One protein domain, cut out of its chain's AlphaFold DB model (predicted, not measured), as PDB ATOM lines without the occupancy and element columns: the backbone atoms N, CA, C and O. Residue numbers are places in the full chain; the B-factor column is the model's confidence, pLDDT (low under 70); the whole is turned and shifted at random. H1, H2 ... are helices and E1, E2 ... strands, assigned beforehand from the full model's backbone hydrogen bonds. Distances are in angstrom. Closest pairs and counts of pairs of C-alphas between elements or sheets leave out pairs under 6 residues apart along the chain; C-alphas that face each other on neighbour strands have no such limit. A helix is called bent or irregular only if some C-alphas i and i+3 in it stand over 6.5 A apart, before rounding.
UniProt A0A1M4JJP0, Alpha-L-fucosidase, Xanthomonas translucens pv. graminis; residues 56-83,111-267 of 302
ATOM      1  N   GLU A  56      -2.477 -18.429 -51.169       82.31
ATOM      2  CA  GLU A  56      -3.475 -18.302 -50.106       82.31
ATOM      3  C   GLU A  56      -4.113 -19.652 -49.758       82.31
ATOM      4  O   GLU A  56      -4.318 -19.961 -48.584       82.31
ATOM      5  N   GLN A  57      -4.424 -20.485 -50.757       86.62
ATOM      6  CA  GLN A  57      -4.970 -21.826 -50.522       86.62
ATOM      7  C   GLN A  57      -3.952 -22.738 -49.832       86.62
ATOM      8  O   GLN A  57      -4.337 -23.508 -48.948       86.62
ATOM      9  N   ILE A  58      -2.672 -22.625 -50.196       84.88
ATOM     10  CA  ILE A  58      -1.570 -23.349 -49.558       84.88
ATOM     11  C   ILE A  58      -1.489 -23.002 -48.062       84.88
ATOM     12  O   ILE A  58      -1.458 -23.901 -47.215       84.88
ATOM     13  N   ASP A  59      -1.546 -21.716 -47.710       84.06
ATOM     14  CA  ASP A  59      -1.520 -21.312 -46.301       84.06
ATOM     15  C   ASP A  59      -2.762 -21.750 -45.541       84.06
ATOM     16  O   ASP A  59      -2.660 -22.189 -44.395       84.06
ATOM     17  N   GLN A  60      -3.946 -21.655 -46.155       86.12
ATOM     18  CA  GLN A  60      -5.175 -22.097 -45.500       86.12
ATOM     19  C   GLN A  60      -5.130 -23.590 -45.162       86.12
ATOM     20  O   GLN A  60      -5.573 -23.970 -44.077       86.12
ATOM     21  N   GLN A  61      -4.551 -24.432 -46.023       89.31
ATOM     22  CA  GLN A  61      -4.358 -25.853 -45.715       89.31
ATOM     23  C   GLN A  61      -3.462 -26.054 -44.484       89.31
ATOM     24  O   GLN A  61      -3.814 -26.810 -43.576       89.31
ATOM     25  N   TRP A  62      -2.337 -25.339 -44.402       89.69
ATOM     26  CA  TRP A  62      -1.440 -25.407 -43.245       89.69
ATOM     27  C   TRP A  62      -2.088 -24.870 -41.956       89.69
ATOM     28  O   TRP A  62      -1.995 -25.494 -40.891       89.69
ATOM     29  N   LEU A  63      -2.804 -23.744 -42.036       87.69
ATOM     30  CA  LEU A  63      -3.529 -23.159 -40.906       87.69
ATOM     31  C   LEU A  63      -4.620 -24.098 -40.383       87.69
ATOM     32  O   LEU A  63      -4.788 -24.217 -39.170       87.69
ATOM     33  N   GLN A  64      -5.328 -24.797 -41.273       91.31
ATOM     34  CA  GLN A  64      -6.310 -25.814 -40.896       91.31
ATOM     35  C   GLN A  64      -5.641 -27.012 -40.212       91.31
ATOM     36  O   GLN A  64      -6.075 -27.418 -39.132       91.31
ATOM     37  N   ALA A  65      -4.541 -27.529 -40.770       93.38
ATOM     38  CA  ALA A  65      -3.802 -28.653 -40.191       93.38
ATOM     39  C   ALA A  65      -3.222 -28.341 -38.797       93.38
ATOM     40  O   ALA A  65      -3.099 -29.229 -37.950       93.38
ATOM     41  N   THR A  66      -2.908 -27.072 -38.527       92.19
ATOM     42  CA  THR A  66      -2.333 -26.608 -37.253       92.19
ATOM     43  C   THR A  66      -3.333 -25.866 -36.357       92.19
ATOM     44  O   THR A  66      -2.953 -25.326 -35.309       92.19
ATOM     45  N   ALA A  67      -4.626 -25.862 -36.710       93.88
ATOM     46  CA  ALA A  67      -5.662 -25.079 -36.032       93.88
ATOM     47  C   ALA A  67      -5.789 -25.415 -34.539       93.88
ATOM     48  O   ALA A  67      -5.976 -24.521 -33.712       93.88
ATOM     49  N   LYS A  68      -5.603 -26.688 -34.169       96.06
ATOM     50  CA  LYS A  68      -5.667 -27.144 -32.769       96.06
ATOM     51  C   LYS A  68      -4.636 -26.474 -31.851       96.06
ATOM     52  O   LYS A  68      -4.868 -26.378 -30.652       96.06
ATOM     53  N   TYR A  69      -3.534 -25.966 -32.405       93.50
ATOM     54  CA  TYR A  69      -2.495 -25.259 -31.650       93.50
ATOM     55  C   TYR A  69      -2.724 -23.744 -31.577       93.50
ATOM     56  O   TYR A  69      -1.958 -23.043 -30.917       93.50
ATOM     57  N   ALA A  70      -3.753 -23.205 -32.242       90.69
ATOM     58  CA  ALA A  70      -3.999 -21.764 -32.284       90.69
ATOM     59  C   ALA A  70      -4.191 -21.119 -30.896       90.69
ATOM     60  O   ALA A  70      -3.584 -20.068 -30.665       90.69
ATOM     61  N   PRO A  71      -4.943 -21.719 -29.948       94.50
ATOM     62  CA  PRO A  71      -5.078 -21.153 -28.606       94.50
ATOM     63  C   PRO A  71      -3.741 -21.070 -27.862       94.50
ATOM     64  O   PRO A  71      -3.443 -20.048 -27.239       94.50
ATOM     65  N   GLU A  72      -2.921 -22.118 -27.968       94.06
ATOM     66  CA  GLU A  72      -1.623 -22.194 -27.296       94.06
ATOM     67  C   GLU A  72      -0.610 -21.231 -27.918       94.06
ATOM     68  O   GLU A  72       0.033 -20.455 -27.214       94.06
ATOM     69  N   ARG A  73      -0.559 -21.160 -29.251       92.50
ATOM     70  CA  ARG A  73       0.232 -20.154 -29.971       92.50
ATOM     71  C   ARG A  73      -0.144 -18.737 -29.539       92.50
ATOM     72  O   ARG A  73       0.733 -17.938 -29.226       92.50
ATOM     73  N   ALA A  74      -1.440 -18.430 -29.446       91.38
ATOM     74  CA  ALA A  74      -1.902 -17.123 -28.986       91.38
ATOM     75  C   ALA A  74      -1.521 -16.847 -27.518       91.38
ATOM     76  O   ALA A  74      -1.213 -15.708 -27.164       91.38
ATOM     77  N   ARG A  75      -1.524 -17.871 -26.654       95.06
ATOM     78  CA  ARG A  75      -1.064 -17.764 -25.261       95.06
ATOM     79  C   ARG A  75       0.426 -17.418 -25.190       95.06
ATOM     80  O   ARG A  75       0.782 -16.495 -24.458       95.06
ATOM     81  N   LEU A  76       1.264 -18.113 -25.960       89.81
ATOM     82  CA  LEU A  76       2.713 -17.889 -26.017       89.81
ATOM     83  C   LEU A  76       3.063 -16.496 -26.555       89.81
ATOM     84  O   LEU A  76       3.899 -15.817 -25.966       89.81
ATOM     85  N   VAL A  77       2.369 -16.029 -27.600       87.44
ATOM     86  CA  VAL A  77       2.543 -14.665 -28.138       87.44
ATOM     87  C   VAL A  77       2.215 -13.616 -27.076       87.44
ATOM     88  O   VAL A  77       3.052 -12.771 -26.772       87.44
ATOM     89  N   ARG A  78       1.054 -13.720 -26.409       91.88
ATOM     90  CA  ARG A  78       0.699 -12.789 -25.321       91.88
ATOM     91  C   ARG A  78       1.716 -12.806 -24.180       91.88
ATOM     92  O   ARG A  78       1.989 -11.765 -23.588       91.88
ATOM     93  N   GLN A  79       2.263 -13.976 -23.850       90.62
ATOM     94  CA  GLN A  79       3.304 -14.108 -22.831       90.62
ATOM     95  C   GLN A  79       4.597 -13.392 -23.250       90.62
ATOM     96  O   GLN A  79       5.194 -12.701 -22.420       90.62
ATOM     97  N   ALA A  80       5.006 -13.517 -24.515       88.06
ATOM     98  CA  ALA A  80       6.159 -12.814 -25.071       88.06
ATOM     99  C   ALA A  80       5.943 -11.290 -25.073       88.06
ATOM    100  O   ALA A  80       6.776 -10.557 -24.537       88.06
ATOM    101  N   ASP A  81       4.790 -10.820 -25.556       87.88
ATOM    102  CA  ASP A  81       4.435  -9.396 -25.594       87.88
ATOM    103  C   ASP A  81       4.420  -8.773 -24.191       87.88
ATOM    104  O   ASP A  81       4.969  -7.692 -23.961       87.88
ATOM    105  N   ALA A  82       3.850  -9.484 -23.213       89.00
ATOM    106  CA  ALA A  82       3.843  -9.054 -21.817       89.00
ATOM    107  C   ALA A  82       5.254  -9.013 -21.202       89.00
ATOM    108  O   ALA A  82       5.494  -8.266 -20.249       89.00
ATOM    109  N   GLY A  83       6.183  -9.828 -21.708       88.88
ATOM    110  CA  GLY A  83       7.584  -9.866 -21.291       88.88
ATOM    111  C   GLY A  83       8.462  -8.804 -21.955       88.88
ATOM    112  O   GLY A  83       9.421  -8.347 -21.334       88.88
ATOM    113  N   GLY A 111      33.207 -23.803 -29.505       98.56
ATOM    114  CA  GLY A 111      32.006 -24.571 -29.218       98.56
ATOM    115  C   GLY A 111      31.671 -25.540 -30.343       98.56
ATOM    116  O   GLY A 111      32.224 -25.454 -31.437       98.56
ATOM    117  N   ILE A 112      30.766 -26.471 -30.050       98.81
ATOM    118  CA  ILE A 112      30.349 -27.536 -30.966       98.81
ATOM    119  C   ILE A 112      28.954 -27.239 -31.506       98.81
ATOM    120  O   ILE A 112      28.033 -26.957 -30.736       98.81
ATOM    121  N   PHE A 113      28.803 -27.341 -32.826       98.69
ATOM    122  CA  PHE A 113      27.520 -27.260 -33.517       98.69
ATOM    123  C   PHE A 113      27.096 -28.653 -33.993       98.69
ATOM    124  O   PHE A 113      27.929 -29.391 -34.514       98.69
ATOM    125  N   ILE A 114      25.830 -29.035 -33.786       98.62
ATOM    126  CA  ILE A 114      25.350 -30.398 -34.074       98.62
ATOM    127  C   ILE A 114      24.140 -30.351 -35.006       98.62
ATOM    128  O   ILE A 114      23.043 -29.993 -34.578       98.62
ATOM    129  N   HIS A 115      24.336 -30.793 -36.249       98.44
ATOM    130  CA  HIS A 115      23.250 -31.136 -37.168       98.44
ATOM    131  C   HIS A 115      22.923 -32.617 -37.032       98.44
ATOM    132  O   HIS A 115      23.638 -33.477 -37.545       98.44
ATOM    133  N   TRP A 116      21.848 -32.916 -36.313       98.56
ATOM    134  CA  TRP A 116      21.363 -34.276 -36.139       98.56
ATOM    135  C   TRP A 116      19.844 -34.268 -36.000       98.56
ATOM    136  O   TRP A 116      19.303 -33.504 -35.203       98.56
ATOM    137  N   GLY A 117      19.167 -35.103 -36.782       98.19
ATOM    138  CA  GLY A 117      17.709 -35.156 -36.851       98.19
ATOM    139  C   GLY A 117      17.235 -36.249 -37.801       98.19
ATOM    140  O   GLY A 117      17.998 -37.147 -38.163       98.19
ATOM    141  N   VAL A 118      15.978 -36.174 -38.244       98.56
ATOM    142  CA  VAL A 118      15.395 -37.179 -39.151       98.56
ATOM    143  C   VAL A 118      16.137 -37.212 -40.492       98.56
ATOM    144  O   VAL A 118      16.359 -38.287 -41.047       98.56
ATOM    145  N   PHE A 119      16.637 -36.065 -40.967       97.88
ATOM    146  CA  PHE A 119      17.505 -35.972 -42.152       97.88
ATOM    147  C   PHE A 119      18.817 -36.771 -42.030       97.88
ATOM    148  O   PHE A 119      19.468 -37.027 -43.034       97.88
ATOM    149  N   SER A 120      19.206 -37.219 -40.831       98.50
ATOM    150  CA  SER A 120      20.361 -38.104 -40.637       98.50
ATOM    151  C   SER A 120      20.051 -39.586 -40.903       98.50
ATOM    152  O   SER A 120      20.986 -40.370 -41.052       98.50
ATOM    153  N   VAL A 121      18.775 -39.996 -40.968       98.62
ATOM    154  CA  VAL A 121      18.367 -41.400 -41.190       98.62
ATOM    155  C   VAL A 121      18.884 -41.971 -42.518       98.62
ATOM    156  O   VAL A 121      19.402 -43.089 -42.508       98.62
ATOM    157  N   PRO A 122      18.776 -41.265 -43.661       97.88
ATOM    158  CA  PRO A 122      19.234 -41.798 -44.941       97.88
ATOM    159  C   PRO A 122      20.752 -41.972 -45.016       97.88
ATOM    160  O   PRO A 122      21.205 -42.835 -45.771       97.88
ATOM    161  N   ALA A 123      21.504 -41.190 -44.223       97.50
ATOM    162  CA  ALA A 123      22.965 -41.095 -44.246       97.50
ATOM    163  C   ALA A 123      23.519 -40.862 -45.666       97.50
ATOM    164  O   ALA A 123      24.511 -41.467 -46.070       97.50
ATOM    165  N   PHE A 124      22.839 -40.004 -46.428       97.50
ATOM    166  CA  PHE A 124      23.131 -39.702 -47.824       97.50
ATOM    167  C   PHE A 124      22.947 -38.204 -48.084       97.50
ATOM    168  O   PHE A 124      22.108 -37.576 -47.436       97.50
ATOM    169  N   GLY A 125      23.736 -37.644 -49.003       94.38
ATOM    170  CA  GLY A 125      23.727 -36.212 -49.294       94.38
ATOM    171  C   GLY A 125      24.204 -35.396 -48.094       94.38
ATOM    172  O   GLY A 125      25.354 -35.512 -47.668       94.38
ATOM    173  N   ASN A 126      23.315 -34.569 -47.552       95.44
ATOM    174  CA  ASN A 126      23.555 -33.708 -46.394       95.44
ATOM    175  C   ASN A 126      22.242 -33.459 -45.619       95.44
ATOM    176  O   ASN A 126      21.227 -34.116 -45.851       95.44
ATOM    177  N   GLU A 127      22.230 -32.510 -44.686       95.62
ATOM    178  CA  GLU A 127      21.046 -32.157 -43.893       95.62
ATOM    179  C   GLU A 127      19.878 -31.575 -44.713       95.62
ATOM    180  O   GLU A 127      18.749 -31.527 -44.220       95.62
ATOM    181  N   TRP A 128      20.116 -31.207 -45.977       96.56
ATOM    182  CA  TRP A 128      19.085 -30.840 -46.951       96.56
ATOM    183  C   TRP A 128      18.512 -32.040 -47.713       96.56
ATOM    184  O   TRP A 128      17.673 -31.837 -48.590       96.56
ATOM    185  N   TYR A 129      18.867 -33.285 -47.370       97.75
ATOM    186  CA  TYR A 129      18.270 -34.484 -47.977       97.75
ATOM    187  C   TYR A 129      16.737 -34.416 -47.996       97.75
ATOM    188  O   TYR A 129      16.117 -34.735 -49.006       97.75
ATOM    189  N   SER A 130      16.125 -33.934 -46.907       96.94
ATOM    190  CA  SER A 130      14.675 -33.745 -46.772       96.94
ATOM    191  C   SER A 130      14.065 -32.828 -47.833       96.94
ATOM    192  O   SER A 130      12.921 -33.046 -48.214       96.94
ATOM    193  N   ARG A 131      14.817 -31.850 -48.348       96.00
ATOM    194  CA  ARG A 131      14.434 -31.017 -49.495       96.00
ATOM    195  C   ARG A 131      14.809 -31.677 -50.814       96.00
ATOM    196  O   ARG A 131      13.979 -31.779 -51.714       96.00
ATOM    197  N   ASN A 132      16.063 -32.095 -50.948       96.44
ATOM    198  CA  ASN A 132      16.631 -32.519 -52.226       96.44
ATOM    199  C   ASN A 132      15.982 -33.803 -52.753       96.44
ATOM    200  O   ASN A 132      15.827 -33.963 -53.964       96.44
ATOM    201  N   MET A 133      15.486 -34.672 -51.863       97.38
ATOM    202  CA  MET A 133      14.698 -35.843 -52.250       97.38
ATOM    203  C   MET A 133      13.382 -35.497 -52.975       97.38
ATOM    204  O   MET A 133      12.750 -36.400 -53.517       97.38
ATOM    205  N   TYR A 134      12.981 -34.222 -53.019       97.44
ATOM    206  CA  TYR A 134      11.819 -33.708 -53.751       97.44
ATOM    207  C   TYR A 134      12.194 -32.784 -54.922       97.44
ATOM    208  O   TYR A 134      11.372 -31.986 -55.360       97.44
ATOM    209  N   GLN A 135      13.422 -32.862 -55.442       95.06
ATOM    210  CA  GLN A 135      13.880 -32.032 -56.563       95.06
ATOM    211  C   GLN A 135      14.132 -32.900 -57.811       95.06
ATOM    212  O   GLN A 135      15.288 -33.227 -58.082       95.06
ATOM    213  N   PRO A 136      13.089 -33.318 -58.563       92.12
ATOM    214  CA  PRO A 136      13.246 -34.204 -59.725       92.12
ATOM    215  C   PRO A 136      14.006 -33.554 -60.892       92.12
ATOM    216  O   PRO A 136      14.700 -34.250 -61.627       92.12
ATOM    217  N   ASP A 137      13.896 -32.231 -61.044       85.62
ATOM    218  CA  ASP A 137      14.455 -31.486 -62.182       85.62
ATOM    219  C   ASP A 137      15.827 -30.856 -61.887       85.62
ATOM    220  O   ASP A 137      16.448 -30.238 -62.758       85.62
ATOM    221  N   ALA A 138      16.325 -30.989 -60.654       81.38
ATOM    222  CA  ALA A 138      17.649 -30.498 -60.308       81.38
ATOM    223  C   ALA A 138      18.710 -31.397 -60.960       81.38
ATOM    224  O   ALA A 138      18.764 -32.602 -60.709       81.38
ATOM    225  N   LYS A 139      19.563 -30.784 -61.797       61.53
ATOM    226  CA  LYS A 139      20.536 -31.461 -62.676       61.53
ATOM    227  C   LYS A 139      21.487 -32.432 -61.961       61.53
ATOM    228  O   LYS A 139      22.012 -33.317 -62.623       61.53
ATOM    229  N   ASP A 140      21.630 -32.315 -60.640       64.81
ATOM    230  CA  ASP A 140      22.488 -33.153 -59.797       64.81
ATOM    231  C   ASP A 140      21.755 -33.723 -58.566       64.81
ATOM    232  O   ASP A 140      22.381 -33.975 -57.536       64.81
ATOM    233  N   SER A 141      20.430 -33.922 -58.629       73.19
ATOM    234  CA  SER A 141      19.647 -34.441 -57.493       73.19
ATOM    235  C   SER A 141      19.873 -35.936 -57.249       73.19
ATOM    236  O   SER A 141      18.998 -36.786 -57.447       73.19
ATOM    237  N   GLN A 142      21.081 -36.274 -56.798       93.94
ATOM    238  CA  GLN A 142      21.435 -37.622 -56.364       93.94
ATOM    239  C   GLN A 142      20.519 -38.077 -55.222       93.94
ATOM    240  O   GLN A 142      20.197 -39.257 -55.145       93.94
ATOM    241  N   ASP A 143      20.042 -37.149 -54.386       96.81
ATOM    242  CA  ASP A 143      19.105 -37.424 -53.297       96.81
ATOM    243  C   ASP A 143      17.751 -37.942 -53.807       96.81
ATOM    244  O   ASP A 143      17.244 -38.932 -53.279       96.81
ATOM    245  N   TYR A 144      17.180 -37.328 -54.857       97.31
ATOM    246  CA  TYR A 144      15.920 -37.781 -55.465       97.31
ATOM    247  C   TYR A 144      16.054 -39.194 -56.041       97.31
ATOM    248  O   TYR A 144      15.221 -40.064 -55.765       97.31
ATOM    249  N   ALA A 145      17.118 -39.440 -56.812       96.25
ATOM    250  CA  ALA A 145      17.386 -40.752 -57.393       96.25
ATOM    251  C   ALA A 145      17.631 -41.810 -56.304       96.25
ATOM    252  O   ALA A 145      16.987 -42.859 -56.312       96.25
ATOM    253  N   HIS A 146      18.486 -41.496 -55.325       97.69
ATOM    254  CA  HIS A 146      18.781 -42.366 -54.189       97.69
ATOM    255  C   HIS A 146      17.521 -42.712 -53.394       97.69
ATOM    256  O   HIS A 146      17.324 -43.867 -53.018       97.69
ATOM    257  N   HIS A 147      16.646 -41.729 -53.147       98.38
ATOM    258  CA  HIS A 147      15.401 -41.966 -52.426       98.38
ATOM    259  C   HIS A 147      14.518 -42.978 -53.154       98.38
ATOM    260  O   HIS A 147      14.048 -43.945 -52.555       98.38
ATOM    261  N   ARG A 148      14.349 -42.795 -54.466       97.62
ATOM    262  CA  ARG A 148      13.524 -43.684 -55.284       97.62
ATOM    263  C   ARG A 148      14.092 -45.089 -55.401       97.62
ATOM    264  O   ARG A 148      13.316 -46.037 -55.382       97.62
ATOM    265  N   GLU A 149      15.410 -45.223 -55.503       97.94
ATOM    266  CA  GLU A 149      16.078 -46.525 -55.540       97.94
ATOM    267  C   GLU A 149      15.937 -47.275 -54.208       97.94
ATOM    268  O   GLU A 149      15.639 -48.468 -54.193       97.94
ATOM    269  N   LYS A 150      16.129 -46.577 -53.084       98.19
ATOM    270  CA  LYS A 150      16.208 -47.196 -51.754       98.19
ATOM    271  C   LYS A 150      14.852 -47.391 -51.076       98.19
ATOM    272  O   LYS A 150      14.664 -48.387 -50.381       98.19
ATOM    273  N   TYR A 151      13.941 -46.435 -51.232       98.38
ATOM    274  CA  TYR A 151      12.677 -46.374 -50.493       98.38
ATOM    275  C   TYR A 151      11.439 -46.433 -51.394       98.38
ATOM    276  O   TYR A 151      10.385 -46.889 -50.953       98.38
ATOM    277  N   GLY A 152      11.570 -46.026 -52.659       98.12
ATOM    278  CA  GLY A 152      10.481 -45.997 -53.632       98.12
ATOM    279  C   GLY A 152       9.954 -44.584 -53.920       98.12
ATOM    280  O   GLY A 152      10.576 -43.589 -53.550       98.12
ATOM    281  N   PRO A 153       8.832 -44.469 -54.655       97.88
ATOM    282  CA  PRO A 153       8.253 -43.178 -55.024       97.88
ATOM    283  C   PRO A 153       7.804 -42.362 -53.806       97.88
ATOM    284  O   PRO A 153       7.152 -42.902 -52.911       97.88
ATOM    285  N   GLN A 154       8.038 -41.050 -53.845       98.12
ATOM    286  CA  GLN A 154       7.715 -40.090 -52.783       98.12
ATOM    287  C   GLN A 154       6.215 -39.998 -52.457       98.12
ATOM    288  O   GLN A 154       5.847 -39.594 -51.357       98.12
ATOM    289  N   SER A 155       5.331 -40.384 -53.383       97.88
ATOM    290  CA  SER A 155       3.890 -40.500 -53.117       97.88
ATOM    291  C   SER A 155       3.528 -41.692 -52.226       97.88
ATOM    292  O   SER A 155       2.471 -41.694 -51.597       97.88
ATOM    293  N   THR A 156       4.409 -42.692 -52.127       97.25
ATOM    294  CA  THR A 156       4.213 -43.901 -51.307       97.25
ATOM    295  C   THR A 156       5.115 -43.944 -50.080       97.25
ATOM    296  O   THR A 156       4.659 -44.332 -49.005       97.25
ATOM    297  N   PHE A 157       6.366 -43.512 -50.233       98.56
ATOM    298  CA  PHE A 157       7.353 -43.395 -49.173       98.56
ATOM    299  C   PHE A 157       8.018 -42.029 -49.307       98.56
ATOM    300  O   PHE A 157       8.825 -41.819 -50.205       98.56
ATOM    301  N   GLY A 158       7.644 -41.092 -48.445       98.44
ATOM    302  CA  GLY A 158       8.199 -39.746 -48.401       98.44
ATOM    303  C   GLY A 158       8.905 -39.465 -47.079       98.44
ATOM    304  O   GLY A 158       9.144 -40.355 -46.259       98.44
ATOM    305  N   TYR A 159       9.261 -38.206 -46.849       98.69
ATOM    306  CA  TYR A 159      10.082 -37.806 -45.711       98.69
ATOM    307  C   TYR A 159       9.440 -38.140 -44.357       98.69
ATOM    308  O   TYR A 159      10.122 -38.596 -43.437       98.69
ATOM    309  N   LYS A 160       8.112 -38.016 -44.249       98.31
ATOM    310  CA  LYS A 160       7.327 -38.433 -43.078       98.31
ATOM    311  C   LYS A 160       7.588 -39.885 -42.664       98.31
ATOM    312  O   LYS A 160       7.508 -40.200 -41.480       98.31
ATOM    313  N   ASP A 161       7.915 -40.765 -43.613       98.62
ATOM    314  CA  ASP A 161       8.116 -42.196 -43.368       98.62
ATOM    315  C   ASP A 161       9.542 -42.506 -42.892       98.62
ATOM    316  O   ASP A 161       9.807 -43.593 -42.377       98.62
ATOM    317  N   LEU A 162      10.459 -41.533 -42.970       98.69
ATOM    318  CA  LEU A 162      11.772 -41.610 -42.326       98.69
ATOM    319  C   LEU A 162      11.692 -41.328 -40.821       98.69
ATOM    320  O   LEU A 162      12.541 -41.800 -40.063       98.69
ATOM    321  N   ILE A 163      10.666 -40.604 -40.359       98.62
ATOM    322  CA  ILE A 163      10.516 -40.211 -38.948       98.62
ATOM    323  C   ILE A 163      10.475 -41.432 -38.009       98.62
ATOM    324  O   ILE A 163      11.220 -41.439 -37.026       98.62
ATOM    325  N   PRO A 164       9.691 -42.499 -38.273       98.12
ATOM    326  CA  PRO A 164       9.697 -43.694 -37.428       98.12
ATOM    327  C   PRO A 164      11.039 -44.440 -37.402       98.12
ATOM    328  O   PRO A 164      11.300 -45.181 -36.456       98.12
ATOM    329  N   LEU A 165      11.890 -44.258 -38.417       98.50
ATOM    330  CA  LEU A 165      13.207 -44.899 -38.499       98.50
ATOM    331  C   LEU A 165      14.263 -44.160 -37.664       98.50
ATOM    332  O   LEU A 165      15.273 -44.752 -37.268       98.50
ATOM    333  N   PHE A 166      14.025 -42.888 -37.338       98.50
ATOM    334  CA  PHE A 166      14.868 -42.110 -36.439       98.50
ATOM    335  C   PHE A 166      14.647 -42.545 -34.983       98.50
ATOM    336  O   PHE A 166      13.901 -41.925 -34.243       98.50
ATOM    337  N   THR A 167      15.270 -43.645 -34.559       97.44
ATOM    338  CA  THR A 167      15.018 -44.264 -33.237       97.44
ATOM    339  C   THR A 167      16.076 -43.943 -32.178       97.44
ATOM    340  O   THR A 167      15.830 -44.120 -30.988       97.44
ATOM    341  N   ALA A 168      17.255 -43.472 -32.597       97.12
ATOM    342  CA  ALA A 168      18.370 -43.082 -31.727       97.12
ATOM    343  C   ALA A 168      18.725 -44.085 -30.589       97.12
ATOM    344  O   ALA A 168      18.965 -43.670 -29.452       97.12
ATOM    345  N   PRO A 169      18.826 -45.406 -30.850       97.00
ATOM    346  CA  PRO A 169      18.933 -46.419 -29.792       97.00
ATOM    347  C   PRO A 169      20.256 -46.364 -29.015       97.00
ATOM    348  O   PRO A 169      20.339 -46.857 -27.897       97.00
ATOM    349  N   LYS A 170      21.297 -45.768 -29.609       97.88
ATOM    350  CA  LYS A 170      22.630 -45.597 -29.013       97.88
ATOM    351  C   LYS A 170      22.911 -44.152 -28.592       97.88
ATOM    352  O   LYS A 170      24.065 -43.790 -28.394       97.88
ATOM    353  N   PHE A 171      21.882 -43.307 -28.523       98.38
ATOM    354  CA  PHE A 171      22.055 -41.929 -28.087       98.38
ATOM    355  C   PHE A 171      22.376 -41.877 -26.589       98.38
ATOM    356  O   PHE A 171      21.522 -42.186 -25.750       98.38
ATOM    357  N   ASP A 172      23.612 -41.468 -26.299       98.62
ATOM    358  CA  ASP A 172      24.157 -41.238 -24.965       98.62
ATOM    359  C   ASP A 172      24.580 -39.762 -24.816       98.62
ATOM    360  O   ASP A 172      25.672 -39.375 -25.253       98.62
ATOM    361  N   PRO A 173      23.734 -38.914 -24.202       98.44
ATOM    362  CA  PRO A 173      24.044 -37.501 -24.012       98.44
ATOM    363  C   PRO A 173      25.231 -37.274 -23.064       98.44
ATOM    364  O   PRO A 173      25.902 -36.249 -23.187       98.44
ATOM    365  N   GLN A 174      25.519 -38.200 -22.139       98.81
ATOM    366  CA  GLN A 174      26.643 -38.058 -21.207       98.81
ATOM    367  C   GLN A 174      27.971 -38.338 -21.900       98.81
ATOM    368  O   GLN A 174      28.910 -37.557 -21.749       98.81
ATOM    369  N   GLY A 175      28.033 -39.395 -22.712       98.81
ATOM    370  CA  GLY A 175      29.189 -39.673 -23.561       98.81
ATOM    371  C   GLY A 175      29.510 -38.503 -24.491       98.81
ATOM    372  O   GLY A 175      30.662 -38.080 -24.577       98.81
ATOM    373  N   TRP A 176      28.488 -37.904 -25.112       98.81
ATOM    374  CA  TRP A 176      28.654 -36.701 -25.937       98.81
ATOM    375  C   TRP A 176      29.182 -35.515 -25.126       98.81
ATOM    376  O   TRP A 176      30.136 -34.862 -25.540       98.81
ATOM    377  N   ALA A 177      28.602 -35.244 -23.956       98.88
ATOM    378  CA  ALA A 177      29.026 -34.136 -23.107       98.88
ATOM    379  C   ALA A 177      30.484 -34.271 -22.642       98.88
ATOM    380  O   ALA A 177      31.232 -33.293 -22.694       98.88
ATOM    381  N   THR A 178      30.892 -35.475 -22.229       98.88
ATOM    382  CA  THR A 178      32.281 -35.785 -21.863       98.88
ATOM    383  C   THR A 178      33.212 -35.553 -23.048       98.88
ATOM    384  O   THR A 178      34.165 -34.787 -22.927       98.88
ATOM    385  N   LEU A 179      32.879 -36.106 -24.219       98.88
ATOM    386  CA  LEU A 179      33.671 -35.935 -25.438       98.88
ATOM    387  C   LEU A 179      33.849 -34.456 -25.810       98.88
ATOM    388  O   LEU A 179      34.957 -34.012 -26.104       98.88
ATOM    389  N   PHE A 180      32.776 -33.663 -25.786       98.81
ATOM    390  CA  PHE A 180      32.857 -32.243 -26.142       98.81
ATOM    391  C   PHE A 180      33.683 -31.444 -25.132       98.81
ATOM    392  O   PHE A 180      34.431 -30.541 -25.518       98.81
ATOM    393  N   ARG A 181      33.597 -31.791 -23.843       98.62
ATOM    394  CA  ARG A 181      34.426 -31.183 -22.801       98.62
ATOM    395  C   ARG A 181      35.906 -31.504 -23.008       98.62
ATOM    396  O   ARG A 181      36.728 -30.592 -22.920       98.62
ATOM    397  N   GLU A 182      36.232 -32.762 -23.292       98.69
ATOM    398  CA  GLU A 182      37.597 -33.229 -23.574       98.69
ATOM    399  C   GLU A 182      38.172 -32.592 -24.843       98.69
ATOM    400  O   GLU A 182      39.340 -32.208 -24.861       98.69
ATOM    401  N   ALA A 183      37.335 -32.358 -25.857       98.62
ATOM    402  CA  ALA A 183      37.696 -31.589 -27.047       98.62
ATOM    403  C   ALA A 183      37.974 -30.098 -26.754       98.62
ATOM    404  O   ALA A 183      38.411 -29.361 -27.636       98.62
ATOM    405  N   GLY A 184      37.718 -29.627 -25.530       98.50
ATOM    406  CA  GLY A 184      37.972 -28.254 -25.103       98.50
ATOM    407  C   GLY A 184      36.816 -27.289 -25.352       98.50
ATOM    408  O   GLY A 184      36.990 -26.086 -25.145       98.50
ATOM    409  N   ALA A 185      35.635 -27.775 -25.749       98.69
ATOM    410  CA  ALA A 185      34.477 -26.921 -25.978       98.69
ATOM    411  C   ALA A 185      34.062 -26.173 -24.701       98.69
ATOM    412  O   ALA A 185      34.253 -26.628 -23.567       98.69
ATOM    413  N   ARG A 186      33.507 -24.976 -24.889       98.62
ATOM    414  CA  ARG A 186      32.931 -24.154 -23.811       98.62
ATOM    415  C   ARG A 186      31.433 -23.964 -23.964       98.62
ATOM    416  O   ARG A 186      30.761 -23.627 -22.990       98.62
ATOM    417  N   TYR A 187      30.906 -24.218 -25.156       98.69
ATOM    418  CA  TYR A 187      29.481 -24.232 -25.418       98.69
ATOM    419  C   TYR A 187      29.112 -25.257 -26.489       98.69
ATOM    420  O   TYR A 187      29.934 -25.614 -27.333       98.69
ATOM    421  N   VAL A 188      27.868 -25.724 -26.451       98.81
ATOM    422  CA  VAL A 188      27.304 -26.649 -27.439       98.81
ATOM    423  C   VAL A 188      25.966 -26.109 -27.920       98.81
ATOM    424  O   VAL A 188      25.165 -25.621 -27.120       98.81
ATOM    425  N   VAL A 189      25.740 -26.180 -29.229       98.75
ATOM    426  CA  VAL A 189      24.522 -25.714 -29.892       98.75
ATOM    427  C   VAL A 189      24.025 -26.831 -30.815       98.75
ATOM    428  O   VAL A 189      24.520 -26.983 -31.925       98.75
ATOM    429  N   PRO A 190      23.091 -27.687 -30.393       98.56
ATOM    430  CA  PRO A 190      22.386 -28.547 -31.332       98.56
ATOM    431  C   PRO A 190      21.353 -27.753 -32.140       98.56
ATOM    432  O   PRO A 190      20.814 -26.739 -31.681       98.56
ATOM    433  N   VAL A 191      21.039 -28.253 -33.332       98.12
ATOM    434  CA  VAL A 191      19.846 -27.838 -34.071       98.12
ATOM    435  C   VAL A 191      18.616 -28.395 -33.346       98.12
ATOM    436  O   VAL A 191      18.427 -29.605 -33.261       98.12
ATOM    437  N   ALA A 192      17.801 -27.505 -32.779       96.81
ATOM    438  CA  ALA A 192      16.549 -27.865 -32.113       96.81
ATOM    439  C   ALA A 192      15.443 -28.192 -33.120       96.81
ATOM    440  O   ALA A 192      14.583 -29.024 -32.846       96.81
ATOM    441  N   GLU A 193      15.459 -27.507 -34.261       96.06
ATOM    442  CA  GLU A 193      14.539 -27.693 -35.379       96.06
ATOM    443  C   GLU A 193      15.245 -27.198 -36.644       96.06
ATOM    444  O   GLU A 193      15.710 -26.050 -36.687       96.06
ATOM    445  N   HIS A 194      15.385 -28.078 -37.637       97.75
ATOM    446  CA  HIS A 194      15.989 -27.737 -38.921       97.75
ATOM    447  C   HIS A 194      14.912 -27.195 -39.879       97.75
ATOM    448  O   HIS A 194      13.778 -26.917 -39.483       97.75
ATOM    449  N   HIS A 195      15.249 -27.023 -41.155       96.31
ATOM    450  CA  HIS A 195      14.285 -26.629 -42.183       96.31
ATOM    451  C   HIS A 195      13.224 -27.710 -42.466       96.31
ATOM    452  O   HIS A 195      12.227 -27.433 -43.120       96.31
ATOM    453  N   ASP A 196      13.409 -28.934 -41.965       97.12
ATOM    454  CA  ASP A 196      12.490 -30.067 -42.114       97.12
ATOM    455  C   ASP A 196      11.233 -29.972 -41.226       97.12
ATOM    456  O   ASP A 196      10.283 -30.721 -41.434       97.12
ATOM    457  N   GLY A 197      11.207 -29.048 -40.257       94.75
ATOM    458  CA  GLY A 197      10.061 -28.808 -39.371       94.75
ATOM    459  C   GLY A 197       9.862 -29.860 -38.277       94.75
ATOM    460  O   GLY A 197       8.810 -29.872 -37.631       94.75
ATOM    461  N   PHE A 198      10.846 -30.738 -38.051       97.94
ATOM    462  CA  PHE A 198      10.796 -31.738 -36.986       97.94
ATOM    463  C   PHE A 198      11.476 -31.213 -35.715       97.94
ATOM    464  O   PHE A 198      12.686 -30.980 -35.679       97.94
ATOM    465  N   ALA A 199      10.703 -31.035 -34.642       97.38
ATOM    466  CA  ALA A 199      11.229 -30.505 -33.389       97.38
ATOM    467  C   ALA A 199      11.921 -31.602 -32.564       97.38
ATOM    468  O   ALA A 199      11.317 -32.601 -32.175       97.38
ATOM    469  N   MET A 200      13.178 -31.386 -32.194       97.88
ATOM    470  CA  MET A 200      13.980 -32.323 -31.396       97.88
ATOM    471  C   MET A 200      13.688 -32.248 -29.878       97.88
ATOM    472  O   MET A 200      14.422 -32.805 -29.063       97.88
ATOM    473  N   TYR A 201      12.617 -31.551 -29.491       95.88
ATOM    474  CA  TYR A 201      12.189 -31.262 -28.117       95.88
ATOM    475  C   TYR A 201      10.663 -31.389 -27.980       95.88
ATOM    476  O   TYR A 201       9.950 -31.511 -28.980       95.88
ATOM    477  N   ASP A 202      10.139 -31.330 -26.750       93.38
ATOM    478  CA  ASP A 202       8.691 -31.394 -26.510       93.38
ATOM    479  C   ASP A 202       7.969 -30.091 -26.885       93.38
ATOM    480  O   ASP A 202       7.772 -29.193 -26.063       93.38
ATOM    481  N   SER A 203       7.591 -29.958 -28.155       93.38
ATOM    482  CA  SER A 203       6.825 -28.806 -28.630       93.38
ATOM    483  C   SER A 203       5.326 -28.968 -28.369       93.38
ATOM    484  O   SER A 203       4.693 -29.954 -28.761       93.38
ATOM    485  N   GLN A 204       4.719 -27.933 -27.783       93.50
ATOM    486  CA  GLN A 204       3.262 -27.823 -27.635       93.50
ATOM    487  C   GLN A 204       2.564 -27.346 -28.922       93.50
ATOM    488  O   GLN A 204       1.339 -27.256 -28.957       93.50
ATOM    489  N   LEU A 205       3.328 -27.036 -29.975       93.75
ATOM    490  CA  LEU A 205       2.830 -26.438 -31.219       93.75
ATOM    491  C   LEU A 205       2.882 -27.380 -32.429       93.75
ATOM    492  O   LEU A 205       2.497 -26.980 -33.524       93.75
ATOM    493  N   SER A 206       3.363 -28.610 -32.249       94.06
ATOM    494  CA  SER A 206       3.457 -29.616 -33.307       94.06
ATOM    495  C   SER A 206       3.378 -31.017 -32.714       94.06
ATOM    496  O   SER A 206       3.787 -31.231 -31.573       94.06
ATOM    497  N   ASP A 207       2.864 -31.982 -33.474       96.00
ATOM    498  CA  ASP A 207       2.978 -33.406 -33.140       96.00
ATOM    499  C   ASP A 207       4.223 -34.051 -33.753       96.00
ATOM    500  O   ASP A 207       4.612 -35.142 -33.342       96.00
ATOM    501  N   TRP A 208       4.880 -33.355 -34.681       97.69
ATOM    502  CA  TRP A 208       6.111 -33.771 -35.344       97.69
ATOM    503  C   TRP A 208       7.312 -33.446 -34.456       97.69
ATOM    504  O   TRP A 208       8.055 -32.494 -34.696       97.69
ATOM    505  N   THR A 209       7.441 -34.206 -33.370       98.38
ATOM    506  CA  THR A 209       8.490 -34.011 -32.369       98.38
ATOM    507  C   THR A 209       9.198 -35.314 -32.018       98.38
ATOM    508  O   THR A 209       8.595 -36.390 -32.046       98.38
ATOM    509  N   ALA A 210      10.459 -35.224 -31.592       98.06
ATOM    510  CA  ALA A 210      11.231 -36.364 -31.092       98.06
ATOM    511  C   ALA A 210      10.637 -36.980 -29.813       98.06
ATOM    512  O   ALA A 210      10.914 -38.137 -29.506       98.06
ATOM    513  N   THR A 211       9.812 -36.237 -29.069       97.69
ATOM    514  CA  THR A 211       9.117 -36.744 -27.874       97.69
ATOM    515  C   THR A 211       7.894 -37.586 -28.213       97.69
ATOM    516  O   THR A 211       7.580 -38.530 -27.490       97.69
ATOM    517  N   LYS A 212       7.218 -37.284 -29.325       97.94
ATOM    518  CA  LYS A 212       5.986 -37.961 -29.757       97.94
ATOM    519  C   LYS A 212       6.250 -39.048 -30.799       97.94
ATOM    520  O   LYS A 212       5.519 -40.038 -30.861       97.94
ATOM    521  N   MET A 213       7.301 -38.887 -31.597       98.06
ATOM    522  CA  MET A 213       7.657 -39.748 -32.724       98.06
ATOM    523  C   MET A 213       9.136 -40.146 -32.676       98.06
ATOM    524  O   MET A 213       9.901 -39.623 -31.869       98.06
ATOM    525  N   GLY A 214       9.541 -41.085 -33.537       96.31
ATOM    526  CA  GLY A 214      10.935 -41.514 -33.661       96.31
ATOM    527  C   GLY A 214      11.527 -41.983 -32.320       96.31
ATOM    528  O   GLY A 214      11.079 -43.019 -31.820       96.31
ATOM    529  N   PRO A 215      12.474 -41.245 -31.696       96.81
ATOM    530  CA  PRO A 215      13.127 -41.674 -30.459       96.81
ATOM    531  C   PRO A 215      12.189 -41.737 -29.250       96.81
ATOM    532  O   PRO A 215      12.513 -42.416 -28.278       96.81
ATOM    533  N   LYS A 216      11.060 -41.012 -29.281       97.44
ATOM    534  CA  LYS A 216      10.141 -40.817 -28.142       97.44
ATOM    535  C   LYS A 216      10.867 -40.357 -26.873       97.44
ATOM    536  O   LYS A 216      10.602 -40.831 -25.769       97.44
ATOM    537  N   ARG A 217      11.820 -39.442 -27.056       95.75
ATOM    538  CA  ARG A 217      12.717 -38.894 -26.030       95.75
ATOM    539  C   ARG A 217      12.875 -37.396 -26.228       95.75
ATOM    540  O   ARG A 217      12.935 -36.917 -27.359       95.75
ATOM    541  N   ASP A 218      12.999 -36.661 -25.128       95.50
ATOM    542  CA  ASP A 218      13.380 -35.246 -25.161       95.50
ATOM    543  C   ASP A 218      14.902 -35.139 -25.315       95.50
ATOM    544  O   ASP A 218      15.632 -34.855 -24.364       95.50
ATOM    545  N   VAL A 219      15.396 -35.444 -26.517       97.56
ATOM    546  CA  VAL A 219      16.839 -35.540 -26.792       97.56
ATOM    547  C   VAL A 219      17.562 -34.212 -26.552       97.56
ATOM    548  O   VAL A 219      18.693 -34.212 -26.067       97.56
ATOM    549  N   ILE A 220      16.898 -33.080 -26.806       97.75
ATOM    550  CA  ILE A 220      17.420 -31.746 -26.493       97.75
ATOM    551  C   ILE A 220      17.464 -31.512 -24.982       97.75
ATOM    552  O   ILE A 220      18.490 -31.052 -24.476       97.75
ATOM    553  N   GLY A 221      16.399 -31.837 -24.243       97.31
ATOM    554  CA  GLY A 221      16.375 -31.694 -22.788       97.31
ATOM    555  C   GLY A 221      17.403 -32.583 -22.083       97.31
ATOM    556  O   GLY A 221      18.079 -32.131 -21.154       97.31
ATOM    557  N   GLU A 222      17.569 -33.823 -22.539       98.19
ATOM    558  CA  GLU A 222      18.585 -34.754 -22.043       98.19
ATOM    559  C   GLU A 222      20.011 -34.256 -22.328       98.19
ATOM    560  O   GLU A 222      20.834 -34.187 -21.409       98.19
ATOM    561  N   LEU A 223      20.295 -33.831 -23.567       98.56
ATOM    562  CA  LEU A 223      21.601 -33.279 -23.935       98.56
ATOM    563  C   LEU A 223      21.900 -31.998 -23.152       98.56
ATOM    564  O   LEU A 223      22.987 -31.851 -22.601       98.56
ATOM    565  N   SER A 224      20.924 -31.099 -23.022       98.50
ATOM    566  CA  SER A 224      21.073 -29.848 -22.274       98.50
ATOM    567  C   SER A 224      21.511 -30.082 -20.827       98.50
ATOM    568  O   SER A 224      22.415 -29.405 -20.332       98.50
ATOM    569  N   LYS A 225      20.905 -31.073 -20.155       98.69
ATOM    570  CA  LYS A 225      21.277 -31.470 -18.791       98.69
ATOM    571  C   LYS A 225      22.716 -31.993 -18.735       98.69
ATOM    572  O   LYS A 225      23.470 -31.553 -17.870       98.69
ATOM    573  N   ALA A 226      23.108 -32.868 -19.661       98.75
ATOM    574  CA  ALA A 226      24.456 -33.439 -19.710       98.75
ATOM    575  C   ALA A 226      25.545 -32.383 -19.992       98.75
ATOM    576  O   ALA A 226      26.541 -32.309 -19.276       98.75
ATOM    577  N   ILE A 227      25.327 -31.496 -20.973       98.69
ATOM    578  CA  ILE A 227      26.262 -30.408 -21.312       98.69
ATOM    579  C   ILE A 227      26.479 -29.469 -20.121       98.69
ATOM    580  O   ILE A 227      27.619 -29.136 -19.788       98.69
ATOM    581  N   ARG A 228      25.395 -29.065 -19.447       98.62
ATOM    582  CA  ARG A 228      25.481 -28.187 -18.272       98.62
ATOM    583  C   ARG A 228      26.156 -28.875 -17.086       98.62
ATOM    584  O   ARG A 228      26.920 -28.222 -16.381       98.62
ATOM    585  N   ALA A 229      25.940 -30.179 -16.895       98.62
ATOM    586  CA  ALA A 229      26.624 -30.956 -15.860       98.62
ATOM    587  C   ALA A 229      28.151 -31.003 -16.065       98.62
ATOM    588  O   ALA A 229      28.898 -31.020 -15.093       98.62
ATOM    589  N   GLN A 230      28.619 -30.929 -17.316       98.38
ATOM    590  CA  GLN A 230      30.040 -30.799 -17.673       98.38
ATOM    591  C   GLN A 230      30.564 -29.346 -17.613       98.38
ATOM    592  O   GLN A 230      31.677 -29.050 -18.064       98.38
ATOM    593  N   GLY A 231      29.773 -28.408 -17.080       97.88
ATOM    594  CA  GLY A 231      30.151 -27.004 -16.912       97.88
ATOM    595  C   GLY A 231      30.300 -26.227 -18.222       97.88
ATOM    596  O   GLY A 231      31.045 -25.250 -18.262       97.88
ATOM    597  N   MET A 232      29.650 -26.672 -19.301       98.62
ATOM    598  CA  MET A 232      29.605 -25.968 -20.585       98.62
ATOM    599  C   MET A 232      28.287 -25.202 -20.747       98.62
ATOM    600  O   MET A 232      27.248 -25.586 -20.202       98.62
ATOM    601  N   HIS A 233      28.303 -24.133 -21.544       98.50
ATOM    602  CA  HIS A 233      27.084 -23.424 -21.926       98.50
ATOM    603  C   HIS A 233      26.297 -24.213 -22.981       98.50
ATOM    604  O   HIS A 233      26.862 -24.893 -23.835       98.50
ATOM    605  N   PHE A 234      24.972 -24.099 -22.950       98.50
ATOM    606  CA  PHE A 234      24.090 -24.767 -23.903       98.50
ATOM    607  C   PHE A 234      23.217 -23.733 -24.610       98.50
ATOM    608  O   PHE A 234      22.487 -22.992 -23.946       98.50
ATOM    609  N   GLY A 235      23.316 -23.682 -25.937       97.50
ATOM    610  CA  GLY A 235      22.463 -22.886 -26.817       97.50
ATOM    611  C   GLY A 235      21.619 -23.784 -27.718       97.50
ATOM    612  O   GLY A 235      21.747 -24.998 -27.667       97.50
ATOM    613  N   LEU A 236      20.768 -23.188 -28.548       96.81
ATOM    614  CA  LEU A 236      19.970 -23.892 -29.553       96.81
ATOM    615  C   LEU A 236      20.036 -23.125 -30.870       96.81
ATOM    616  O   LEU A 236      20.038 -21.893 -30.854       96.81
ATOM    617  N   SER A 237      20.051 -23.847 -31.987       95.12
ATOM    618  CA  SER A 237      19.796 -23.265 -33.305       95.12
ATOM    619  C   SER A 237      18.411 -23.661 -33.801       95.12
ATOM    620  O   SER A 237      17.956 -24.781 -33.563       95.12
ATOM    621  N   SER A 238      17.745 -22.740 -34.493       92.44
ATOM    622  CA  SER A 238      16.486 -22.986 -35.195       92.44
ATOM    623  C   SER A 238      16.614 -22.464 -36.615       92.44
ATOM    624  O   SER A 238      16.973 -21.306 -36.816       92.44
ATOM    625  N   HIS A 239      16.339 -23.328 -37.587       93.31
ATOM    626  CA  HIS A 239      16.440 -23.004 -39.010       93.31
ATOM    627  C   HIS A 239      15.041 -22.839 -39.631       93.31
ATOM    628  O   HIS A 239      14.822 -22.971 -40.833       93.31
ATOM    629  N   ARG A 240      14.046 -22.553 -38.789       86.25
ATOM    630  CA  ARG A 240      12.630 -22.674 -39.133       86.25
ATOM    631  C   ARG A 240      12.129 -21.675 -40.182       86.25
ATOM    632  O   ARG A 240      11.043 -21.880 -40.718       86.25
ATOM    633  N   ALA A 241      12.891 -20.618 -40.466       82.38
ATOM    634  CA  ALA A 241      12.509 -19.583 -41.426       82.38
ATOM    635  C   ALA A 241      12.295 -20.159 -42.838       82.38
ATOM    636  O   ALA A 241      11.223 -19.984 -43.412       82.38
ATOM    637  N   GLU A 242      13.257 -20.928 -43.353       85.31
ATOM    638  CA  GLU A 242      13.198 -21.459 -44.726       85.31
ATOM    639  C   GLU A 242      12.188 -22.597 -44.899       85.31
ATOM    640  O   GLU A 242      11.776 -22.896 -46.015       85.31
ATOM    641  N   HIS A 243      11.703 -23.193 -43.802       90.12
ATOM    642  CA  HIS A 243      10.646 -24.210 -43.858       90.12
ATOM    643  C   HIS A 243       9.393 -23.721 -44.601       90.12
ATOM    644  O   HIS A 243       8.633 -24.533 -45.118       90.12
ATOM    645  N   ASN A 244       9.188 -22.398 -44.686       85.50
ATOM    646  CA  ASN A 244       8.174 -21.787 -45.539       85.50
ATOM    647  C   ASN A 244       8.112 -22.413 -46.945       85.50
ATOM    648  O   ASN A 244       7.038 -22.807 -47.384       85.50
ATOM    649  N   TRP A 245       9.255 -22.527 -47.618       88.81
ATOM    650  CA  TRP A 245       9.383 -22.970 -49.012       88.81
ATOM    651  C   TRP A 245      10.181 -24.269 -49.155       88.81
ATOM    652  O   TRP A 245      10.343 -24.798 -50.252       88.81
ATOM    653  N   PHE A 246      10.689 -24.818 -48.052       93.06
ATOM    654  CA  PHE A 246      11.676 -25.895 -48.075       93.06
ATOM    655  C   PHE A 246      11.219 -27.174 -48.795       93.06
ATOM    656  O   PHE A 246      12.049 -27.886 -49.361       93.06
ATOM    657  N   PHE A 247       9.911 -27.436 -48.827       95.94
ATOM    658  CA  PHE A 247       9.306 -28.583 -49.510       95.94
ATOM    659  C   PHE A 247       8.627 -28.228 -50.850       95.94
ATOM    660  O   PHE A 247       7.907 -29.055 -51.402       95.94
ATOM    661  N   ASP A 248       8.856 -27.032 -51.404       92.75
ATOM    662  CA  ASP A 248       8.248 -26.550 -52.658       92.75
ATOM    663  C   ASP A 248       8.353 -27.520 -53.844       92.75
ATOM    664  O   ASP A 248       7.374 -27.724 -54.563       92.75
ATOM    665  N   GLY A 249       9.504 -28.171 -54.021       94.50
ATOM    666  CA  GLY A 249       9.733 -29.153 -55.082       94.50
ATOM    667  C   GLY A 249       8.768 -30.338 -55.010       94.50
ATOM    668  O   GLY A 249       8.327 -30.843 -56.038       94.50
ATOM    669  N   GLY A 250       8.322 -30.718 -53.807       96.56
ATOM    670  CA  GLY A 250       7.320 -31.770 -53.619       96.56
ATOM    671  C   GLY A 250       5.950 -31.409 -54.197       96.56
ATOM    672  O   GLY A 250       5.130 -32.291 -54.431       96.56
ATOM    673  N   ARG A 251       5.696 -30.128 -54.496       96.00
ATOM    674  CA  ARG A 251       4.439 -29.693 -55.112       96.00
ATOM    675  C   ARG A 251       4.377 -29.878 -56.623       96.00
ATOM    676  O   ARG A 251       3.284 -29.788 -57.188       96.00
ATOM    677  N   THR A 252       5.506 -30.102 -57.296       95.75
ATOM    678  CA  THR A 252       5.573 -30.124 -58.770       95.75
ATOM    679  C   THR A 252       5.296 -31.500 -59.376       95.75
ATOM    680  O   THR A 252       5.037 -31.600 -60.574       95.75
ATOM    681  N   PHE A 253       5.300 -32.560 -58.565       96.31
ATOM    682  CA  PHE A 253       5.103 -33.943 -58.997       96.31
ATOM    683  C   PHE A 253       4.276 -34.743 -57.973       96.31
ATOM    684  O   PHE A 253       3.886 -34.214 -56.936       96.31
ATOM    685  N   ASP A 254       3.968 -36.008 -58.284       97.50
ATOM    686  CA  ASP A 254       3.225 -36.900 -57.386       97.50
ATOM    687  C   ASP A 254       4.031 -37.210 -56.106       97.50
ATOM    688  O   ASP A 254       5.050 -37.903 -56.150       97.50
ATOM    689  N   SER A 255       3.596 -36.667 -54.967       98.06
ATOM    690  CA  SER A 255       4.348 -36.656 -53.707       98.06
ATOM    691  C   SER A 255       3.430 -36.473 -52.497       98.06
ATOM    692  O   SER A 255       2.393 -35.815 -52.564       98.06
ATOM    693  N   ASP A 256       3.843 -37.017 -51.355       98.06
ATOM    694  CA  ASP A 256       3.181 -36.830 -50.066       98.06
ATOM    695  C   ASP A 256       3.167 -35.389 -49.522       98.06
ATOM    696  O   ASP A 256       2.363 -35.098 -48.636       98.06
ATOM    697  N   VAL A 257       3.978 -34.477 -50.069       98.12
ATOM    698  CA  VAL A 257       3.915 -33.034 -49.768       98.12
ATOM    699  C   VAL A 257       2.563 -32.434 -50.172       98.12
ATOM    700  O   VAL A 257       2.071 -31.516 -49.515       98.12
ATOM    701  N   ASN A 258       1.939 -32.966 -51.227       97.62
ATOM    702  CA  ASN A 258       0.634 -32.507 -51.707       97.62
ATOM    703  C   ASN A 258      -0.533 -32.977 -50.830       97.62
ATOM    704  O   ASN A 258      -1.617 -32.396 -50.897       97.62
ATOM    705  N   ASP A 259      -0.324 -34.003 -50.000       97.12
ATOM    706  CA  ASP A 259      -1.395 -34.603 -49.217       97.12
ATOM    707  C   ASP A 259      -1.728 -33.731 -47.990       97.12
ATOM    708  O   ASP A 259      -0.904 -33.583 -47.075       97.12
ATOM    709  N   PRO A 260      -2.957 -33.184 -47.901       94.75
ATOM    710  CA  PRO A 260      -3.335 -32.249 -46.845       94.75
ATOM    711  C   PRO A 260      -3.273 -32.860 -45.438       94.75
ATOM    712  O   PRO A 260      -3.196 -32.122 -44.454       94.75
ATOM    713  N   ARG A 261      -3.253 -34.195 -45.305       96.00
ATOM    714  CA  ARG A 261      -3.068 -34.876 -44.010       96.00
ATOM    715  C   ARG A 261      -1.703 -34.583 -43.387       96.00
ATOM    716  O   ARG A 261      -1.585 -34.595 -42.163       96.00
ATOM    717  N   TYR A 262      -0.690 -34.309 -44.209       97.50
ATOM    718  CA  TYR A 262       0.680 -34.033 -43.772       97.50
ATOM    719  C   TYR A 262       1.051 -32.552 -43.868       97.50
ATOM    720  O   TYR A 262       2.192 -32.187 -43.591       97.50
ATOM    721  N   ALA A 263       0.084 -31.672 -44.151       95.38
ATOM    722  CA  ALA A 263       0.312 -30.230 -44.197       95.38
ATOM    723  C   ALA A 263       0.858 -29.670 -42.871       95.38
ATOM    724  O   ALA A 263       1.569 -28.678 -42.881       95.38
ATOM    725  N   GLY A 264       0.604 -30.310 -41.724       95.00
ATOM    726  CA  GLY A 264       1.217 -29.909 -40.451       95.00
ATOM    727  C   GLY A 264       2.730 -30.171 -40.350       95.00
ATOM    728  O   GLY A 264       3.368 -29.563 -39.496       95.00
ATOM    729  N   LEU A 265       3.280 -31.072 -41.178       97.12
ATOM    730  CA  LEU A 265       4.719 -31.347 -41.286       97.12
ATOM    731  C   LEU A 265       5.352 -30.528 -42.402       97.12
ATOM    732  O   LEU A 265       6.348 -29.869 -42.167       97.12
ATOM    733  N   TYR A 266       4.789 -30.608 -43.610       96.94
ATOM    734  CA  TYR A 266       5.385 -30.015 -44.811       96.94
ATOM    735  C   TYR A 266       5.036 -28.544 -44.997       96.94
ATOM    736  O   TYR A 266       5.679 -27.840 -45.770       96.94
ATOM    737  N   GLY A 267       3.958 -28.102 -44.353       88.31
ATOM    738  CA  GLY A 267       3.330 -26.838 -44.662       88.31
ATOM    739  C   GLY A 267       4.093 -25.625 -44.127       88.31
ATOM    740  O   GLY A 267       4.655 -25.655 -43.026       88.31
TER     741      GLY A 267
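AT A GLANCE: This is residues 56 to 83 and 111 to 267 of the 302 residues of the protein "Alpha-L-fucosidase" of Xanthomonas translucens pv. graminis (UniProt A0A1M4JJP0). At one end, a small two-stranded sheet, E1 and E2, has H6 and H7 packed near it; at the other end is a loose cluster of short helices, H3, H4, H5, H8 and H9, and long loops fill the space between. H1 packs on H9, and residues 74 to 83 of H2 stick out. The printed part has 185 residues, in the order H1 H2 E1 H3 H4 H5 H6 E2 H7 H8 H9, with E1 and E2 parallel. The class is mostly helix, though under half of the residues are in named elements. The whole is compact, with a radius of gyration of the C-alphas of 17.7 A and spans of 49 by 44 by 26 A.

HOW THE PARTS SIT: Look first at E1, residues 111 to 114, and E2, residues 187 to 193: they are parallel at 21 degrees, with N 112 and O 187 at 3.0 A and N 189 and O 112 at 2.9 A. They make a strand-helix-strand unit, two parallel neighbour strands with helices between: H3, residues 129 to 132, H4, 142 to 150, H5, 159 to 165, and H6, 173 to 182. H6 touches H7, residues 219 to 229, at a steep tilt of 43 degrees, the same way; their closest C-alphas are those of Pro 173 and Leu 223, 4.9 A apart. The closest C-alphas of E2 and H7 are those of Ala 192 and Ile 220, 6.9 A. Farther off, H3 and H4 only just touch, with 3 pairs of C-alphas within 8 A, the closest those of Asn 132 and Asp 143, 5.6 A. H8, residues 248 to 251, is close to H3 but not clearly touching: C-alphas Arg 131 and Gly 249, the closest, are 7.5 A apart. H1, residues 56 to 65, touches H9, residues 260 to 266, about perpendicular at 90 degrees, the closest C-alphas being those of Ala 65 and Gly 264, 5.2 A. H2, residues 67 to 83, is near H1. Every O i to N i+4 pair is within hydrogen-bond range in H1, H4, H6 and H7, against 11 of 13 in H2, 0 of 3 in H5 and 1 of 3 in H9; O i to N i+3 pairs within range are 3 of 4 in H5 and 2 of 4 in H9, and H3 and H8 are too short for an i+4 pair.

IN THESE COORDINATES: Find C-alpha 111 at (32.006, -24.571, -29.218), where E1 begins; E2 runs 18.3 A from C-alpha 187 to 193. H2 runs 25.0 A to C-alpha 83 at (7.584, -9.866, -21.291), and is irregular, C-alphas 68 and 71 being 7.3 A apart. H7 measures 15.4 A, H1 14.3 A and H6 14.2 A. H9, also irregular with C-alphas 261 and 264 at 7.5 A, ends at C-alpha 266, (5.385, -30.015, -44.811).

THE WHOLE: The two C-alphas farthest apart are those of Ala 82 and Glu 149, 51.9 A. Residues 84 to 110 are not printed, and C-alphas 83 and 111 stand 29.6 A apart across this cut. The links E1 to H3, E2 to H7 and H7 to H8 are long. The mean pLDDT of the printed part is 95.1, and residues 139 to 140 are under 70.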